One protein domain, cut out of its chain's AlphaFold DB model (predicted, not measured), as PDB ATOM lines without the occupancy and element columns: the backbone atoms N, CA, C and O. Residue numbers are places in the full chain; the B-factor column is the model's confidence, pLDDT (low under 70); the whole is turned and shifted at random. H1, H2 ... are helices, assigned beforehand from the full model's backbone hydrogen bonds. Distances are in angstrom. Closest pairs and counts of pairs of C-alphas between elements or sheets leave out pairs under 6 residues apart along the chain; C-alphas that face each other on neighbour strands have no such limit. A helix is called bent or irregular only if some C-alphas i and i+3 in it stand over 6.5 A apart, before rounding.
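AT A GLANCE: This is residues 35 to 88 of the 91 residues of an uncharacterized protein of Lamprigera yunnana (UniProt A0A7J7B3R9). Three helices, H2, H3 and H4, pack on one another with their centres in a triangle; H2 and H3 form a helical hairpin, and H4 crosses H2 nearly at a right angle. The first helix, H1, packs on H3 and lies at one end of the longest axis, with the last printed residues at the other. The printed part has 54 residues with four named helices, H1 to H4 in chain order, and no named strand; its class is all helix. It is compact, with a radius of gyration of the C-alphas of 10.1 A, yet elongated, spanning 32 by 20 by 18 A.

HOW THE PARTS SIT: H1, residues 35 to 45, touches H3, residues 67 to 73, at a steep tilt of 61 degrees; their closest C-alphas, Cys 45 and Cys 72, are 5.4 A apart. H1 is close to but not clearly touching H2, residues 49 to 62. H2 and H3 touch as a hairpin, at a shallow tilt of 30 degrees, opposite ways, closest at C-alphas 59 and 67, 5.1 A. H4, residues 75 to 86, touches H2 about perpendicular, at 79 degrees, closest at C-alphas 58 and 82, 5.5 A. H3, the hub, also touches H4, closest at C-alphas 71 and 79, 4.6 A; H1 and H4 are apart. In H2 and H3 every O i to N i+4 pair is within hydrogen-bond range; in H4 6 of 8 are, and in H1 3 of 7, beside 5 of 8 O i to N i+3 pairs.

IN THESE COORDINATES: H1 begins at C-alpha 35 (143.847, 143.944, 212.652) and is 14.7 A long. H2 measures 19.9 A, H3 9.9 A. H4, 17.3 A, is irregular, C-alphas 76 and 79 being 8.4 A apart, and ends at C-alpha 86 (126.393, 129.333, 202.492).

THE WHOLE: The C-alphas farthest apart, Gln 36 and Tyr 88, are 32.4 A apart. The printed part has no cut, and its three links are tight. Residues 35 to 44 have pLDDT under 70.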
ATOM      1  N   TYR A  35     145.077 143.825 211.882       50.34
ATOM      2  CA  TYR A  35     143.847 143.944 212.652       50.34
ATOM      3  C   TYR A  35     143.319 145.383 212.794       50.34
ATOM      4  O   TYR A  35     142.110 145.576 212.876       50.34
ATOM      5  N   GLN A  36     144.179 146.406 212.804       48.47
ATOM      6  CA  GLN A  36     143.746 147.787 213.061       48.47
ATOM      7  C   GLN A  36     142.955 148.383 211.887       48.47
ATOM      8  O   GLN A  36     141.971 149.075 212.115       48.47
ATOM      9  N   ASN A  37     143.301 148.013 210.650       53.28
ATOM     10  CA  ASN A  37     142.484 148.319 209.466       53.28
ATOM     11  C   ASN A  37     141.184 147.499 209.444       53.28
ATOM     12  O   ASN A  37     140.187 147.923 208.871       53.28
ATOM     13  N   SER A  38     141.183 146.332 210.097       54.75
ATOM     14  CA  SER A  38     139.982 145.517 210.252       54.75
ATOM     15  C   SER A  38     138.970 146.225 211.151       54.75
ATOM     16  O   SER A  38     137.806 146.275 210.799       54.75
ATOM     17  N   LEU A  39     139.381 146.847 212.264       56.59
ATOM     18  CA  LEU A  39     138.457 147.494 213.212       56.59
ATOM     19  C   LEU A  39     137.558 148.566 212.578       56.59
ATOM     20  O   LEU A  39     136.381 148.625 212.915       56.59
ATOM     21  N   GLU A  40     138.080 149.358 211.641       54.78
ATOM     22  CA  GLU A  40     137.312 150.414 210.970       54.78
ATOM     23  C   GLU A  40     136.360 149.847 209.892       54.78
ATOM     24  O   GLU A  40     135.208 150.274 209.792       54.78
ATOM     25  N   ILE A  41     136.784 148.804 209.164       57.03
ATOM     26  CA  ILE A  41     135.948 148.059 208.195       57.03
ATOM     27  C   ILE A  41     134.863 147.233 208.916       57.03
ATOM     28  O   ILE A  41     133.724 147.123 208.457       57.03
ATOM     29  N   ILE A  42     135.190 146.690 210.090       58.16
ATOM     30  CA  ILE A  42     134.294 145.925 210.964       58.16
ATOM     31  C   ILE A  42     133.133 146.803 211.456       58.16
ATOM     32  O   ILE A  42     132.030 146.284 211.633       58.16
ATOM     33  N   THR A  43     133.335 148.115 211.636       61.38
ATOM     34  CA  THR A  43     132.294 149.024 212.150       61.38
ATOM     35  C   THR A  43     131.054 149.064 211.263       61.38
ATOM     36  O   THR A  43     129.948 148.993 211.787       61.38
ATOM     37  N   GLY A  44     131.214 149.113 209.936       63.78
ATOM     38  CA  GLY A  44     130.081 149.077 209.000       63.78
ATOM     39  C   GLY A  44     129.364 147.727 209.008       63.78
ATOM     40  O   GLY A  44     128.136 147.662 208.999       63.78
ATOM     41  N   CYS A  45     130.139 146.650 209.125       75.12
ATOM     42  CA  CYS A  45     129.617 145.290 209.177       75.12
ATOM     43  C   CYS A  45     128.796 145.024 210.447       75.12
ATOM     44  O   CYS A  45     127.808 144.309 210.386       75.12
ATOM     45  N   HIS A  46     129.158 145.625 211.585       73.56
ATOM     46  CA  HIS A  46     128.427 145.484 212.853       73.56
ATOM     47  C   HIS A  46     127.076 146.218 212.896       73.56
ATOM     48  O   HIS A  46     126.288 145.960 213.806       73.56
ATOM     49  N   ILE A  47     126.814 147.148 211.970       79.06
ATOM     50  CA  ILE A  47     125.569 147.934 211.946       79.06
ATOM     51  C   ILE A  47     124.431 147.132 211.305       79.06
ATOM     52  O   ILE A  47     123.298 147.180 211.783       79.06
ATOM     53  N   ASP A  48     124.727 146.385 210.242       82.00
ATOM     54  CA  ASP A  48     123.756 145.530 209.561       82.00
ATOM     55  C   ASP A  48     123.902 144.084 210.048       82.00
ATOM     56  O   ASP A  48     124.816 143.353 209.657       82.00
ATOM     57  N   SER A  49     122.965 143.654 210.895       83.19
ATOM     58  CA  SER A  49     122.965 142.308 211.479       83.19
ATOM     59  C   SER A  49     122.890 141.197 210.429       83.19
ATOM     60  O   SER A  49     123.475 140.130 210.621       83.19
ATOM     61  N   LYS A  50     122.233 141.432 209.287       87.81
ATOM     62  CA  LYS A  50     122.119 140.437 208.212       87.81
ATOM     63  C   LYS A  50     123.430 140.315 207.439       87.81
ATOM     64  O   LYS A  50     123.840 139.199 207.093       87.81
ATOM     65  N   LEU A  51     124.076 141.446 207.162       89.94
ATOM     66  CA  LEU A  51     125.410 141.487 206.561       89.94
ATOM     67  C   LEU A  51     126.416 140.761 207.463       89.94
ATOM     68  O   LEU A  51     127.091 139.835 207.008       89.94
ATOM     69  N   GLN A  52     126.429 141.112 208.752       91.31
ATOM     70  CA  GLN A  52     127.292 140.504 209.760       91.31
ATOM     71  C   GLN A  52     127.123 138.989 209.834       91.31
ATOM     72  O   GLN A  52     128.103 138.250 209.716       91.31
ATOM     73  N   ASP A  53     125.884 138.516 209.990       92.56
ATOM     74  CA  ASP A  53     125.584 137.092 210.123       92.56
ATOM     75  C   ASP A  53     126.039 136.302 208.894       92.56
ATOM     76  O   ASP A  53     126.608 135.211 209.015       92.56
ATOM     77  N   THR A  54     125.825 136.861 207.701       93.62
ATOM     78  CA  THR A  54     126.249 136.242 206.441       93.62
ATOM     79  C   THR A  54     127.772 136.146 206.380       93.62
ATOM     80  O   THR A  54     128.316 135.056 206.179       93.62
ATOM     81  N   CYS A  55     128.483 137.250 206.615       93.31
ATOM     82  CA  CYS A  55     129.943 137.276 206.543       93.31
ATOM     83  C   CYS A  55     130.599 136.406 207.627       93.31
ATOM     84  O   CYS A  55     131.548 135.670 207.344       93.31
ATOM     85  N   GLN A  56     130.053 136.393 208.847       92.62
ATOM     86  CA  GLN A  56     130.539 135.551 209.941       92.62
ATOM     87  C   GLN A  56     130.348 134.057 209.648       92.62
ATOM     88  O   GLN A  56     131.277 133.262 209.834       92.62
ATOM     89  N   ARG A  57     129.169 133.653 209.156       93.38
ATOM     90  CA  ARG A  57     128.904 132.257 208.762       93.38
ATOM     91  C   ARG A  57     129.814 131.816 207.618       93.38
ATOM     92  O   ARG A  57     130.343 130.706 207.655       93.38
ATOM     93  N   CYS A  58     130.028 132.689 206.641       94.62
ATOM     94  CA  CYS A  58     130.849 132.409 205.470       94.62
ATOM     95  C   CYS A  58     132.325 132.204 205.840       94.62
ATOM     96  O   CYS A  58     132.938 131.204 205.457       94.62
ATOM     97  N   ALA A  59     132.880 133.090 206.673       94.38
ATOM     98  CA  ALA A  59     134.241 132.952 207.186       94.38
ATOM     99  C   ALA A  59     134.415 131.666 208.015       94.38
ATOM    100  O   ALA A  59     135.419 130.963 207.884       94.38
ATOM    101  N   LYS A  60     133.404 131.293 208.812       92.75
ATOM    102  CA  LYS A  60     133.414 130.046 209.593       92.75
ATOM    103  C   LYS A  60     133.422 128.795 208.708       92.75
ATOM    104  O   LYS A  60     134.160 127.858 208.997       92.75
ATOM    105  N   GLN A  61     132.617 128.777 207.647       93.38
ATOM    106  CA  GLN A  61     132.522 127.650 206.709       93.38
ATOM    107  C   GLN A  61     133.811 127.471 205.894       93.38
ATOM    108  O   GLN A  61     134.315 126.360 205.751       93.38
ATOM    109  N   THR A  62     134.365 128.571 205.383       94.00
ATOM    110  CA  THR A  62     135.601 128.562 204.579       94.00
ATOM    111  C   THR A  62     136.863 128.368 205.417       94.00
ATOM    112  O   THR A  62     137.907 128.017 204.873       94.00
ATOM    113  N   LYS A  63     136.776 128.598 206.736       92.81
ATOM    114  CA  LYS A  63     137.906 128.594 207.680       92.81
ATOM    115  C   LYS A  63     139.006 129.586 207.290       92.81
ATOM    116  O   LYS A  63     140.166 129.403 207.653       92.81
ATOM    117  N   SER A  64     138.636 130.634 206.560       89.19
ATOM    118  CA  SER A  64     139.557 131.647 206.065       89.19
ATOM    119  C   SER A  64     139.324 132.972 206.782       89.19
ATOM    120  O   SER A  64     138.209 133.494 206.825       89.19
ATOM    121  N   ASN A  65     140.392 133.525 207.352       86.00
ATOM    122  CA  ASN A  65     140.354 134.777 208.109       86.00
ATOM    123  C   ASN A  65     140.224 136.027 207.220       86.00
ATOM    124  O   ASN A  65     139.856 137.081 207.730       86.00
ATOM    125  N   ILE A  66     140.488 135.913 205.913       89.69
ATOM    126  CA  ILE A  66     140.348 137.013 204.944       89.69
ATOM    127  C   ILE A  66     138.912 137.166 204.425       89.69
ATOM    128  O   ILE A  66     138.515 138.240 203.989       89.69
ATOM    129  N   VAL A  67     138.092 136.115 204.527       92.88
ATOM    130  CA  VAL A  67     136.724 136.113 203.986       92.88
ATOM    131  C   VAL A  67     135.817 137.083 204.734       92.88
ATOM    132  O   VAL A  67     134.994 137.739 204.109       92.88
ATOM    133  N   TYR A  68     135.973 137.216 206.054       91.81
ATOM    134  CA  TYR A  68     135.170 138.156 206.838       91.81
ATOM    135  C   TYR A  68     135.378 139.618 206.399       91.81
ATOM    136  O   TYR A  68     134.390 140.244 206.015       91.81
ATOM    137  N   PRO A  69     136.612 140.175 206.395       91.31
ATOM    138  CA  PRO A  69     136.822 141.553 205.963       91.31
ATOM    139  C   PRO A  69     136.465 141.774 204.489       91.31
ATOM    140  O   PRO A  69     135.802 142.767 204.220       91.31
ATOM    141  N   MET A  70     136.787 140.843 203.573       91.81
ATOM    142  CA  MET A  70     136.391 140.962 202.156       91.81
ATOM    143  C   MET A  70     134.869 140.978 201.975       91.81
ATOM    144  O   MET A  70     134.332 141.759 201.197       91.81
ATOM    145  N   CYS A  71     134.145 140.137 202.717       92.88
ATOM    146  CA  CYS A  71     132.685 140.114 202.678       92.88
ATOM    147  C   CYS A  71     132.083 141.418 203.224       92.88
ATOM    148  O   CYS A  71     131.156 141.956 202.624       92.88
ATOM    149  N   CYS A  72     132.633 141.954 204.319       90.75
ATOM    150  CA  CYS A  72     132.169 143.206 204.919       90.75
ATOM    151  C   CYS A  72     132.467 144.442 204.049       90.75
ATOM    152  O   CYS A  72     131.677 145.383 204.055       90.75
ATOM    153  N   SER A  73     133.578 144.454 203.306       89.19
ATOM    154  CA  SER A  73     133.912 145.513 202.338       89.19
ATOM    155  C   SER A  73     133.274 145.303 200.960       89.19
ATOM    156  O   SER A  73     133.403 146.167 200.094       89.19
ATOM    157  N   ASN A  74     132.591 144.171 200.755       90.25
ATOM    158  CA  ASN A  74     132.145 143.680 199.453       90.25
ATOM    159  C   ASN A  74     133.255 143.706 198.380       90.25
ATOM    160  O   ASN A  74     133.011 144.025 197.216       90.25
ATOM    161  N   GLU A  75     134.483 143.380 198.780       92.00
ATOM    162  CA  GLU A  75     135.615 143.200 197.871       92.00
ATOM    163  C   GLU A  75     135.368 141.974 196.984       92.00
ATOM    164  O   GLU A  75     134.894 140.949 197.471       92.00
ATOM    165  N   ASP A  76     135.630 142.089 195.680       93.00
ATOM    166  CA  ASP A  76     135.417 141.019 194.690       93.00
ATOM    167  C   ASP A  76     134.014 140.374 194.725       93.00
ATOM    168  O   ASP A  76     133.856 139.168 194.512       93.00
ATOM    169  N   ASP A  77     132.974 141.158 195.036       93.88
ATOM    170  CA  ASP A  77     131.597 140.673 195.224       93.88
ATOM    171  C   ASP A  77     131.485 139.535 196.263       93.88
ATOM    172  O   ASP A  77     130.587 138.677 196.205       93.88
ATOM    173  N   ALA A  78     132.390 139.524 197.248       94.25
ATOM    174  CA  ALA A  78     132.489 138.481 198.260       94.25
ATOM    175  C   ALA A  78     131.192 138.299 199.056       94.25
ATOM    176  O   ALA A  78     130.888 137.177 199.463       94.25
ATOM    177  N   PHE A  79     130.380 139.345 199.244       93.12
ATOM    178  CA  PHE A  79     129.088 139.205 199.918       93.12
ATOM    179  C   PHE A  79     128.120 138.315 199.128       93.12
ATOM    180  O   PHE A  79     127.530 137.382 199.683       93.12
ATOM    181  N   LEU A  80     127.987 138.545 197.817       95.00
ATOM    182  CA  LEU A  80     127.134 137.734 196.943       95.00
ATOM    183  C   LEU A  80     127.682 136.311 196.798       95.00
ATOM    184  O   LEU A  80     126.919 135.340 196.740       95.00
ATOM    185  N   TRP A  81     129.005 136.168 196.740       95.31
ATOM    186  CA  TRP A  81     129.647 134.859 196.787       95.31
ATOM    187  C   TRP A  81     129.307 134.118 198.085       95.31
ATOM    188  O   TRP A  81     128.853 132.977 198.029       95.31
ATOM    189  N   CYS A  82     129.416 134.783 199.236       95.38
ATOM    190  CA  CYS A  82     129.094 134.211 200.539       95.38
ATOM    191  C   CYS A  82     127.628 133.779 200.653       95.38
ATOM    192  O   CYS A  82     127.366 132.691 201.166       95.38
ATOM    193  N   GLN A  83     126.676 134.562 200.136       94.12
ATOM    194  CA  GLN A  83     125.264 134.153 200.105       94.12
ATOM    195  C   GLN A  83     125.062 132.845 199.333       94.12
ATOM    196  O   GLN A  83     124.386 131.937 199.816       94.12
ATOM    197  N   ARG A  84     125.685 132.727 198.155       93.94
ATOM    198  CA  ARG A  84     125.605 131.516 197.323       93.94
ATOM    199  C   ARG A  84     126.320 130.333 197.966       93.94
ATOM    200  O   ARG A  84     125.793 129.228 197.952       93.94
ATOM    201  N   TYR A  85     127.493 130.568 198.546       92.94
ATOM    202  CA  TYR A  85     128.320 129.537 199.162       92.94
ATOM    203  C   TYR A  85     127.668 128.951 200.419       92.94
ATOM    204  O   TYR A  85     127.601 127.735 200.567       92.94
ATOM    205  N   ILE A  86     127.127 129.796 201.304       92.31
ATOM    206  CA  ILE A  86     126.393 129.333 202.492       92.31
ATOM    207  C   ILE A  86     125.104 128.608 202.089       92.31
ATOM    208  O   ILE A  86     124.693 127.672 202.774       92.31
ATOM    209  N   GLY A  87     124.468 129.042 200.998       87.81
ATOM    210  CA  GLY A  87     123.261 128.426 200.463       87.81
ATOM    211  C   GLY A  87     123.493 127.185 199.597       87.81
ATOM    212  O   GLY A  87     122.536 126.601 199.096       87.81
ATOM    213  N   TYR A  88     124.739 126.761 199.398       86.50
ATOM    214  CA  TYR A  88     125.031 125.585 198.591       86.50
ATOM    215  C   TYR A  88     124.667 124.303 199.358       86.50
ATOM    216  O   TYR A  88     125.177 124.058 200.450       86.50
TER     217      TYR A  88